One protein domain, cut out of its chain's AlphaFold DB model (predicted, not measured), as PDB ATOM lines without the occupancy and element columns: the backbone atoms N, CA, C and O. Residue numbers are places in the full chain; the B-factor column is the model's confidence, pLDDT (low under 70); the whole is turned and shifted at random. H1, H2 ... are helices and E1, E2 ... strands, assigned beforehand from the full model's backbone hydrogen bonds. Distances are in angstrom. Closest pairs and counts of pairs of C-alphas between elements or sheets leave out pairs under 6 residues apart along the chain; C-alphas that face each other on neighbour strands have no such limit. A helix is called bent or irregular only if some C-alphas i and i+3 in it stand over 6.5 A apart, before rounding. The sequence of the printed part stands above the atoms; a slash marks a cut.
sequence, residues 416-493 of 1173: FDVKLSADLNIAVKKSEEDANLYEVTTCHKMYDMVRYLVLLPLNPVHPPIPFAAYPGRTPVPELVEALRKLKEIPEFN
ATOM      1  N   PHE A 416     132.032  96.016 136.387       86.69
ATOM      2  CA  PHE A 416     133.342  96.290 135.808       86.69
ATOM      3  C   PHE A 416     133.573  97.800 135.699       86.69
ATOM      4  O   PHE A 416     132.764  98.500 135.091       86.69
ATOM      5  N   ASP A 417     134.673  98.297 136.271       86.31
ATOM      6  CA  ASP A 417     135.197  99.647 136.030       86.31
ATOM      7  C   ASP A 417     136.378  99.545 135.063       86.31
ATOM      8  O   ASP A 417     137.438  99.024 135.417       86.31
ATOM      9  N   VAL A 418     136.190  99.986 133.817       84.81
ATOM     10  CA  VAL A 418     137.211  99.834 132.776       84.81
ATOM     11  C   VAL A 418     138.040 101.110 132.633       84.81
ATOM     12  O   VAL A 418     137.528 102.156 132.233       84.81
ATOM     13  N   LYS A 419     139.354 101.007 132.861       86.25
ATOM     14  CA  LYS A 419     140.333 102.088 132.671       86.25
ATOM     15  C   LYS A 419     141.166 101.849 131.415       86.25
ATOM     16  O   LYS A 419     141.743 100.779 131.223       86.25
ATOM     17  N   LEU A 420     141.257 102.864 130.560       83.81
ATOM     18  CA  LEU A 420     142.029 102.782 129.323       83.81
ATOM     19  C   LEU A 420     143.482 103.217 129.552       83.81
ATOM     20  O   LEU A 420     143.734 104.330 130.009       83.81
ATOM     21  N   SER A 421     144.432 102.339 129.221       81.38
ATOM     22  CA  SER A 421     145.876 102.602 129.284       81.38
ATOM     23  C   SER A 421     146.497 102.727 127.888       81.38
ATOM     24  O   SER A 421     145.968 102.215 126.897       81.38
ATOM     25  N   ALA A 422     147.646 103.404 127.809       74.94
ATOM     26  CA  ALA A 422     148.499 103.419 126.621       74.94
ATOM     27  C   ALA A 422     149.294 102.107 126.446       74.94
ATOM     28  O   ALA A 422     149.706 101.793 125.328       74.94
ATOM     29  N   ASP A 423     149.484 101.339 127.524       71.69
ATOM     30  CA  ASP A 423     150.215 100.069 127.511       71.69
ATOM     31  C   ASP A 423     149.354  98.930 126.950       71.69
ATOM     32  O   ASP A 423     148.180  98.813 127.290       71.69
ATOM     33  N   LEU A 424     149.944  98.028 126.158       68.12
ATOM     34  CA  LEU A 424     149.276  96.854 125.561       68.12
ATOM     35  C   LEU A 424     148.979  95.718 126.573       68.12
ATOM     36  O   LEU A 424     148.915  94.556 126.191       68.12
ATOM     37  N   ASN A 425     148.826  96.022 127.865       69.12
ATOM     38  CA  ASN A 425     148.580  95.030 128.916       69.12
ATOM     39  C   ASN A 425     147.111  95.038 129.361       69.12
ATOM     40  O   ASN A 425     146.498  96.103 129.448       69.12
ATOM     41  N   ILE A 426     146.584  93.861 129.722       78.75
ATOM     42  CA  ILE A 426     145.333  93.736 130.484       78.75
ATOM     43  C   ILE A 426     145.675  93.438 131.943       78.75
ATOM     44  O   ILE A 426     146.491  92.557 132.221       78.75
ATOM     45  N   ALA A 427     145.050  94.157 132.870       79.62
ATOM     46  CA  ALA A 427     145.119  93.877 134.299       79.62
ATOM     47  C   ALA A 427     143.714  93.911 134.898       79.62
ATOM     48  O   ALA A 427     142.939  94.813 134.590       79.62
ATOM     49  N   VAL A 428     143.401  92.948 135.763       82.44
ATOM     50  CA  VAL A 428     142.140  92.913 136.507       82.44
ATOM     51  C   VAL A 428     142.451  92.892 137.993       82.44
ATOM     52  O   VAL A 428     143.194  92.032 138.463       82.44
ATOM     53  N   LYS A 429     141.890  93.852 138.731       84.00
ATOM     54  CA  LYS A 429     141.980  93.924 140.190       84.00
ATOM     55  C   LYS A 429     140.569  93.945 140.769       84.00
ATOM     56  O   LYS A 429     139.753  94.771 140.379       84.00
ATOM     57  N   LYS A 430     140.285  93.059 141.719       83.75
ATOM     58  CA  LYS A 430     139.045  93.125 142.501       83.75
ATOM     59  C   LYS A 430     139.099  94.339 143.434       83.75
ATOM     60  O   LYS A 430     140.131  94.565 144.070       83.75
ATOM     61  N   SER A 431     138.031  95.133 143.480       83.06
ATOM     62  CA  SER A 431     137.960  96.307 144.352       83.06
ATOM     63  C   SER A 431     138.036  95.887 145.821       83.06
ATOM     64  O   SER A 431     137.453  94.884 146.229       83.06
ATOM     65  N   GLU A 432     138.767  96.664 146.622       81.50
ATOM     66  CA  GLU A 432     138.834  96.482 148.078       81.50
ATOM     67  C   GLU A 432     137.574  97.029 148.779       81.50
ATOM     68  O   GLU A 432     137.310  96.672 149.924       81.50
ATOM     69  N   GLU A 433     136.783  97.864 148.090       82.56
ATOM     70  CA  GLU A 433     135.598  98.548 148.632       82.56
ATOM     71  C   GLU A 433     134.266  97.871 148.254       82.56
ATOM     72  O   GLU A 433     133.318  97.915 149.035       82.56
ATOM     73  N   ASP A 434     134.183  97.225 147.082       82.56
ATOM     74  CA  ASP A 434     132.999  96.481 146.615       82.56
ATOM     75  C   ASP A 434     133.428  95.099 146.095       82.56
ATOM     76  O   ASP A 434     134.092  94.979 145.065       82.56
ATOM     77  N   ALA A 435     133.021  94.042 146.803       79.44
ATOM     78  CA  ALA A 435     133.369  92.661 146.472       79.44
ATOM     79  C   ALA A 435     132.787  92.178 145.128       79.44
ATOM     80  O   ALA A 435     133.241  91.155 144.620       79.44
ATOM     81  N   ASN A 436     131.829  92.903 144.545       82.50
ATOM     82  CA  ASN A 436     131.281  92.619 143.220       82.50
ATOM     83  C   ASN A 436     131.872  93.523 142.127       82.50
ATOM     84  O   ASN A 436     131.477  93.382 140.974       82.50
ATOM     85  N   LEU A 437     132.798  94.439 142.442       87.00
ATOM     86  CA  LEU A 437     133.421  95.345 141.473       87.00
ATOM     87  C   LEU A 437     134.829  94.878 141.080       87.00
ATOM     88  O   LEU A 437     135.699  94.668 141.926       87.00
ATOM     89  N   TYR A 438     135.073  94.796 139.776       86.69
ATOM     90  CA  TYR A 438     136.369  94.501 139.179       86.69
ATOM     91  C   TYR A 438     136.869  95.715 138.390       86.69
ATOM     92  O   TYR A 438     136.206  96.190 137.471       86.69
ATOM     93  N   GLU A 439     138.059  96.207 138.719       87.50
ATOM     94  CA  GLU A 439     138.759  97.216 137.930       87.50
ATOM     95  C   GLU A 439     139.539  96.532 136.804       87.50
ATOM     96  O   GLU A 439     140.447  95.739 137.059       87.50
ATOM     97  N   VAL A 440     139.194  96.844 135.556       86.50
ATOM     98  CA  VAL A 440     139.795  96.263 134.353       86.50
ATOM     99  C   VAL A 440     140.595  97.339 133.632       86.50
ATOM    100  O   VAL A 440     140.037  98.273 133.070       86.50
ATOM    101  N   THR A 441     141.917  97.221 133.615       86.25
ATOM    102  CA  THR A 441     142.776  98.091 132.803       86.25
ATOM    103  C   THR A 441     143.071  97.408 131.475       86.25
ATOM    104  O   THR A 441     143.544  96.276 131.476       86.25
ATOM    105  N   THR A 442     142.800  98.068 130.351       84.94
ATOM    106  CA  THR A 442     143.102  97.565 128.995       84.94
ATOM    107  C   THR A 442     143.412  98.725 128.048       84.94
ATOM    108  O   THR A 442     143.170  99.880 128.387       84.94
ATOM    109  N   CYS A 443     143.962  98.469 126.862       82.56
ATOM    110  CA  CYS A 443     144.226  99.517 125.873       82.56
ATOM    111  C   CYS A 443     143.094  99.654 124.849       82.56
ATOM    112  O   CYS A 443     142.345  98.712 124.592       82.56
ATOM    113  N   HIS A 444     143.036 100.799 124.165       79.75
ATOM    114  CA  HIS A 444     142.054 101.046 123.101       79.75
ATOM    115  C   HIS A 444     142.047  99.995 121.983       79.75
ATOM    116  O   HIS A 444     141.011  99.785 121.369       79.75
ATOM    117  N   LYS A 445     143.181  99.341 121.698       77.31
ATOM    118  CA  LYS A 445     143.273  98.325 120.634       77.31
ATOM    119  C   LYS A 445     142.753  96.945 121.050       77.31
ATOM    120  O   LYS A 445     142.542  96.112 120.181       77.31
ATOM    121  N   MET A 446     142.617  96.686 122.349       79.44
ATOM    122  CA  MET A 446     142.174  95.396 122.894       79.44
ATOM    123  C   MET A 446     140.812  95.485 123.572       79.44
ATOM    124  O   MET A 446     140.182  94.452 123.766       79.44
ATOM    125  N   TYR A 447     140.377  96.690 123.951       81.50
ATOM    126  CA  TYR A 447     139.168  96.926 124.736       81.50
ATOM    127  C   TYR A 447     137.961  96.157 124.212       81.50
ATOM    128  O   TYR A 447     137.317  95.454 124.987       81.50
ATOM    129  N   ASP A 448     137.710  96.222 122.907       77.81
ATOM    130  CA  ASP A 448     136.550  95.571 122.316       77.81
ATOM    131  C   ASP A 448     136.618  94.040 122.499       77.81
ATOM    132  O   ASP A 448     135.594  93.406 122.746       77.81
ATOM    133  N   MET A 449     137.809  93.422 122.413       81.19
ATOM    134  CA  MET A 449     137.955  91.954 122.475       81.19
ATOM    135  C   MET A 449     137.932  91.490 123.924       81.19
ATOM    136  O   MET A 449     137.394  90.434 124.231       81.19
ATOM    137  N   VAL A 450     138.468  92.303 124.835       83.94
ATOM    138  CA  VAL A 450     138.331  92.083 126.279       83.94
ATOM    139  C   VAL A 450     136.871  92.159 126.680       83.94
ATOM    140  O   VAL A 450     136.361  91.299 127.386       83.94
ATOM    141  N   ARG A 451     136.166  93.172 126.195       81.88
ATOM    142  CA  ARG A 451     134.743  93.311 126.438       81.88
ATOM    143  C   ARG A 451     133.971  92.091 125.938       81.88
ATOM    144  O   ARG A 451     133.147  91.569 126.679       81.88
ATOM    145  N   TYR A 452     134.268  91.646 124.726       83.62
ATOM    146  CA  TYR A 452     133.617  90.511 124.087       83.62
ATOM    147  C   TYR A 452     133.903  89.169 124.778       83.62
ATOM    148  O   TYR A 452     132.977  88.439 125.101       83.62
ATOM    149  N   LEU A 453     135.174  88.857 125.045       86.44
ATOM    150  CA  LEU A 453     135.602  87.557 125.577       86.44
ATOM    151  C   LEU A 453     135.535  87.452 127.105       86.44
ATOM    152  O   LEU A 453     135.648  86.351 127.637       86.44
ATOM    153  N   VAL A 454     135.432  88.583 127.810       86.12
ATOM    154  CA  VAL A 454     135.572  88.643 129.275       86.12
ATOM    155  C   VAL A 454     134.392  89.355 129.929       86.12
ATOM    156  O   VAL A 454     133.750  88.781 130.801       86.12
ATOM    157  N   LEU A 455     134.082  90.594 129.531       86.44
ATOM    158  CA  LEU A 455     133.096  91.406 130.264       86.44
ATOM    159  C   LEU A 455     131.651  90.973 129.991       86.44
ATOM    160  O   LEU A 455     130.890  90.803 130.937       86.44
ATOM    161  N   LEU A 456     131.278  90.787 128.721       83.12
ATOM    162  CA  LEU A 456     129.924  90.375 128.328       83.12
ATOM    163  C   LEU A 456     129.551  88.971 128.833       83.12
ATOM    164  O   LEU A 456     128.453  88.835 129.372       83.12
ATOM    165  N   PRO A 457     130.437  87.958 128.764       85.44
ATOM    166  CA  PRO A 457     130.139  86.642 129.322       85.44
ATOM    167  C   PRO A 457     129.912  86.671 130.840       85.44
ATOM    168  O   PRO A 457     129.093  85.923 131.372       85.44
ATOM    169  N   LEU A 458     130.610  87.544 131.569       85.50
ATOM    170  CA  LEU A 458     130.439  87.654 133.020       85.50
ATOM    171  C   LEU A 458     129.280  88.562 133.420       85.50
ATOM    172  O   LEU A 458     128.717  88.391 134.497       85.50
ATOM    173  N   ASN A 459     128.936  89.538 132.585       86.94
ATOM    174  CA  ASN A 459     127.827  90.447 132.814       86.94
ATOM    175  C   ASN A 459     127.200  90.883 131.473       86.94
ATOM    176  O   ASN A 459     127.657  91.857 130.860       86.94
ATOM    177  N   PRO A 460     126.103  90.236 131.041       81.12
ATOM    178  CA  PRO A 460     125.437  90.552 129.781       81.12
ATOM    179  C   PRO A 460     124.692  91.893 129.817       81.12
ATOM    180  O   PRO A 460     124.189  92.346 128.795       81.12
ATOM    181  N   VAL A 461     124.628  92.566 130.969       80.62
ATOM    182  CA  VAL A 461     124.059  93.916 131.123       80.62
ATOM    183  C   VAL A 461     125.091  95.006 130.795       80.62
ATOM    184  O   VAL A 461     124.756  96.189 130.716       80.62
ATOM    185  N   HIS A 462     126.361  94.644 130.583       73.94
ATOM    186  CA  HIS A 462     127.418  95.613 130.315       73.94
ATOM    187  C   HIS A 462     127.091  96.486 129.068       73.94
ATOM    188  O   HIS A 462     126.873  95.953 127.977       73.94
ATOM    189  N   PRO A 463     127.084  97.835 129.184       62.94
ATOM    190  CA  PRO A 463     126.389  98.757 128.266       62.94
ATOM    191  C   PRO A 463     126.823  98.625 126.798       62.94
ATOM    192  O   PRO A 463     128.028  98.679 126.576       62.94
ATOM    193  N   PRO A 464     125.923  98.482 125.802       54.41
ATOM    194  CA  PRO A 464     126.227  98.102 124.404       54.41
ATOM    195  C   PRO A 464     127.151  99.084 123.642       54.41
ATOM    196  O   PRO A 464     127.138 100.282 123.916       54.41
ATOM    197  N   ILE A 465     127.945  98.589 122.674       51.59
ATOM    198  CA  ILE A 465     128.653  99.416 121.661       51.59
ATOM    199  C   ILE A 465     127.878  99.311 120.343       51.59
ATOM    200  O   ILE A 465     127.406  98.222 120.020       51.59
ATOM    201  N   PRO A 466     127.774 100.391 119.549       48.56
ATOM    202  CA  PRO A 466     127.313 100.299 118.175       48.56
ATOM    203  C   PRO A 466     128.143  99.298 117.368       48.56
ATOM    204  O   PRO A 466     129.360  99.413 117.261       48.56
ATOM    205  N   PHE A 467     127.416  98.382 116.751       46.88
ATOM    206  CA  PHE A 467     127.758  97.272 115.867       46.88
ATOM    207  C   PHE A 467     128.938  97.433 114.856       46.88
ATOM    208  O   PHE A 467     129.416  96.462 114.287       46.88
ATOM    209  N   ALA A 468     129.483  98.633 114.633       45.69
ATOM    210  CA  ALA A 468     130.454  98.929 113.568       45.69
ATOM    211  C   ALA A 468     131.947  98.719 113.929       45.69
ATOM    212  O   ALA A 468     132.813  99.348 113.314       45.69
ATOM    213  N   ALA A 469     132.281  97.896 114.925       46.12
ATOM    214  CA  ALA A 469     133.607  97.927 115.553       46.12
ATOM    215  C   ALA A 469     134.463  96.658 115.410       46.12
ATOM    216  O   ALA A 469     135.214  96.376 116.327       46.12
ATOM    217  N   TYR A 470     134.464  95.942 114.279       57.78
ATOM    218  CA  TYR A 470     135.572  95.015 113.979       57.78
ATOM    219  C   TYR A 470     135.905  94.954 112.494       57.78
ATOM    220  O   TYR A 470     135.126  94.457 111.687       57.78
ATOM    221  N   PRO A 471     137.079  95.490 112.109       45.19
ATOM    222  CA  PRO A 471     138.109  94.560 111.645       45.19
ATOM    223  C   PRO A 471     139.561  94.963 111.997       45.19
ATOM    224  O   PRO A 471     139.994  96.106 111.830       45.19
ATOM    225  N   GLY A 472     140.362  93.971 112.409       52.03
ATOM    226  CA  GLY A 472     141.794  93.879 112.078       52.03
ATOM    227  C   GLY A 472     142.815  94.704 112.873       52.03
ATOM    228  O   GLY A 472     143.975  94.752 112.468       52.03
ATOM    229  N   ARG A 473     142.444  95.369 113.977       57.94
ATOM    230  CA  ARG A 473     143.399  96.160 114.793       57.94
ATOM    231  C   ARG A 473     143.831  95.513 116.102       57.94
ATOM    232  O   ARG A 473     144.758  96.041 116.724       57.94
ATOM    233  N   THR A 474     143.191  94.422 116.515       65.94
ATOM    234  CA  THR A 474     143.546  93.750 117.763       65.94
ATOM    235  C   THR A 474     144.832  92.958 117.561       65.94
ATOM    236  O   THR A 474     144.865  92.055 116.726       65.94
ATOM    237  N   PRO A 475     145.904  93.280 118.293       77.25
ATOM    238  CA  PRO A 475     147.136  92.520 118.212       77.25
ATOM    239  C   PRO A 475     146.927  91.175 118.933       77.25
ATOM    240  O   PRO A 475     147.012  91.099 120.159       77.25
ATOM    241  N   VAL A 476     146.554  90.135 118.170       83.25
ATOM    242  CA  VAL A 476     146.213  88.789 118.679       83.25
ATOM    243  C   VAL A 476     147.291  88.226 119.616       83.25
ATOM    244  O   VAL A 476     146.914  87.765 120.693       83.25
ATOM    245  N   PRO A 477     148.606  88.295 119.309       84.69
ATOM    246  CA  PRO A 477     149.635  87.767 120.209       84.69
ATOM    247  C   PRO A 477     149.616  88.419 121.599       84.69
ATOM    248  O   PRO A 477     149.676  87.728 122.617       84.69
ATOM    249  N   GLU A 478     149.486  89.742 121.656       83.31
ATOM    250  CA  GLU A 478     149.452  90.504 122.900       83.31
ATOM    251  C   GLU A 478     148.130  90.303 123.657       83.31
ATOM    252  O   GLU A 478     148.140  90.203 124.885       83.31
ATOM    253  N   LEU A 479     147.002  90.170 122.947       84.56
ATOM    254  CA  LEU A 479     145.719  89.806 123.554       84.56
ATOM    255  C   LEU A 479     145.795  88.416 124.194       84.56
ATOM    256  O   LEU A 479     145.359  88.247 125.327       84.56
ATOM    257  N   VAL A 480     146.366  87.431 123.497       87.75
ATOM    258  CA  VAL A 480     146.522  86.057 123.997       87.75
ATOM    259  C   VAL A 480     147.383  86.034 125.254       87.75
ATOM    260  O   VAL A 480     147.014  85.388 126.232       87.75
ATOM    261  N   GLU A 481     148.501  86.760 125.269       84.31
ATOM    262  CA  GLU A 481     149.356  86.848 126.456       84.31
ATOM    263  C   GLU A 481     148.621  87.464 127.650       84.31
ATOM    264  O   GLU A 481     148.739  87.005 128.787       84.31
ATOM    265  N   ALA A 482     147.805  88.477 127.393       81.19
ATOM    266  CA  ALA A 482     147.004  89.109 128.420       81.19
ATOM    267  C   ALA A 482     145.840  88.209 128.900       81.19
ATOM    268  O   ALA A 482     145.578  88.127 130.101       81.19
ATOM    269  N   LEU A 483     145.206  87.449 128.001       86.69
ATOM    270  CA  LEU A 483     144.207  86.427 128.327       86.69
ATOM    271  C   LEU A 483     144.803  85.274 129.155       86.69
ATOM    272  O   LEU A 483     144.140  84.787 130.067       86.69
ATOM    273  N   ARG A 484     146.059  84.863 128.913       86.31
ATOM    274  CA  ARG A 484     146.747  83.860 129.754       86.31
ATOM    275  C   ARG A 484     146.866  84.315 131.206       86.31
ATOM    276  O   ARG A 484     146.637  83.507 132.096       86.31
ATOM    277  N   LYS A 485     147.156  85.598 131.443       81.94
ATOM    278  CA  LYS A 485     147.206  86.174 132.800       81.94
ATOM    279  C   LYS A 485     145.827  86.211 133.455       81.94
ATOM    280  O   LYS A 485     145.707  85.917 134.637       81.94
ATOM    281  N   LEU A 486     144.779  86.531 132.692       82.69
ATOM    282  CA  LEU A 486     143.399  86.498 133.196       82.69
ATOM    283  C   LEU A 486     142.953  85.090 133.588       82.69
ATOM    284  O   LEU A 486     142.289  84.925 134.603       82.69
ATOM    285  N   LYS A 487     143.363  84.080 132.818       82.88
ATOM    286  CA  LYS A 487     143.094  82.667 133.106       82.88
ATOM    287  C   LYS A 487     143.688  82.201 134.445       82.88
ATOM    288  O   LYS A 487     143.224  81.222 135.003       82.88
ATOM    289  N   GLU A 488     144.703  82.870 134.992       80.50
ATOM    290  CA  GLU A 488     145.237  82.520 136.320       80.50
ATOM    291  C   GLU A 488     144.297  82.931 137.468       80.50
ATOM    292  O   GLU A 488     144.471  82.476 138.600       80.50
ATOM    293  N   ILE A 489     143.284  83.762 137.191       81.12
ATOM    294  CA  ILE A 489     142.300  84.224 138.170       81.12
ATOM    295  C   ILE A 489     141.114  83.236 138.199       81.12
ATOM    296  O   ILE A 489     140.427  83.093 137.184       81.12
ATOM    297  N   PRO A 490     140.832  82.565 139.339       81.12
ATOM    298  CA  PRO A 490     139.830  81.502 139.425       81.12
ATOM    299  C   PRO A 490     138.441  81.857 138.890       81.12
ATOM    300  O   PRO A 490     137.828  81.029 138.226       81.12
ATOM    301  N   GLU A 491     137.970  83.082 139.128       77.56
ATOM    302  CA  GLU A 491     136.645  83.559 138.712       77.56
ATOM    303  C   GLU A 491     136.470  83.671 137.189       77.56
ATOM    304  O   GLU A 491     135.343  83.735 136.706       77.56
ATOM    305  N   PHE A 492     137.564  83.679 136.424       84.44
ATOM    306  CA  PHE A 492     137.539  83.793 134.965       84.44
ATOM    307  C   PHE A 492     137.743  82.444 134.266       84.44
ATOM    308  O   PHE A 492     137.595  82.372 133.050       84.44
ATOM    309  N   ASN A 493     138.068  81.370 134.999       81.44
ATOM    310  CA  ASN A 493     138.416  80.066 134.417       81.44
ATOM    311  C   ASN A 493     137.313  79.448 133.557       81.44
ATOM    312  O   ASN A 493     137.617  78.756 132.582       81.44
TER     313      ASN A 493
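What this domain is: This is residues 416 to 493 of the 1173 residues of the protein "Hist_deacetyl domain-containing protein" of Diploscapter pachys (UniProt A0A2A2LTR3). A small sheet of three strands has helix H1 packed over one face, along the strands, and a second helix, H2, packed by part of its length on the side of strand E2. A long loop without named elements, residues 459 to 475, swings in a wide arc from the end of H1 to the beginning of H2. The printed part has 78 residues with three named strands and two named helices, in the order E1, E2, E3, H1, H2; the sheet order is E1, E3, E2, and the sheet is mixed. The class is mixed, helices and strands. The whole is compact, with a radius of gyration of the C-alphas of 12.3 A, and the C-alphas span 36 by 26 by 24 A.

Where its parts are: E1 is residues 416 to 421, 15.5 A long, and begins at C-alpha 416 at (133.342, 96.290, 135.808). E2 is residues 427 to 430, 10.2 A, and E3, the longest strand, is residues 437 to 443, 19.4 A. H1 is residues 447 to 458, 15.2 A, beginning at C-alpha 447 at (139.168, 96.926, 124.736). It is irregular, but only just: C-alphas 453 and 456 are 6.9 A apart. H2 is residues 476 to 487, 16.0 A, and ends at C-alpha 487 at (143.094, 82.667, 133.106).

How they stand to each other: E3 is the inner strand; E1 and E2 are edge strands. E1 and E3 are parallel at 25 degrees, with N 419 and O 440 within hydrogen-bond range at 2.8 A. E2 and E3 form a hairpin, antiparallel at 170 degrees, with N 439 and O 429 within range at 2.8 A. H1 and H2 are on one face of the sheet, two layers, one of strands and one of helices. H1 lies over E3 at a height over the sheet of 10.0 A and runs along the strands, at 16 degrees to E3 on the local plane. The closest C-alphas of H1 and E1 are those of Leu 455 and Phe 416, 7.4 A apart. The closest C-alphas of H2 and E2 are those of Leu 486 and Val 428, 7.3 A apart. H1 and H2 are near each other, with 9 pairs of C-alphas within 10 A. In H2 every O i to N i+4 pair is within hydrogen-bond range; in H1, 6 of 8 are.

The domain as a whole: The two C-alphas farthest apart are those of Glu 433 and Gly 472, 37.4 A. The printed part has no cut. The link from H1 to H2 is long, 17 residues. The mean pLDDT of the printed part is 77.8; residues 424 to 425 and 463 to 474 are under 70.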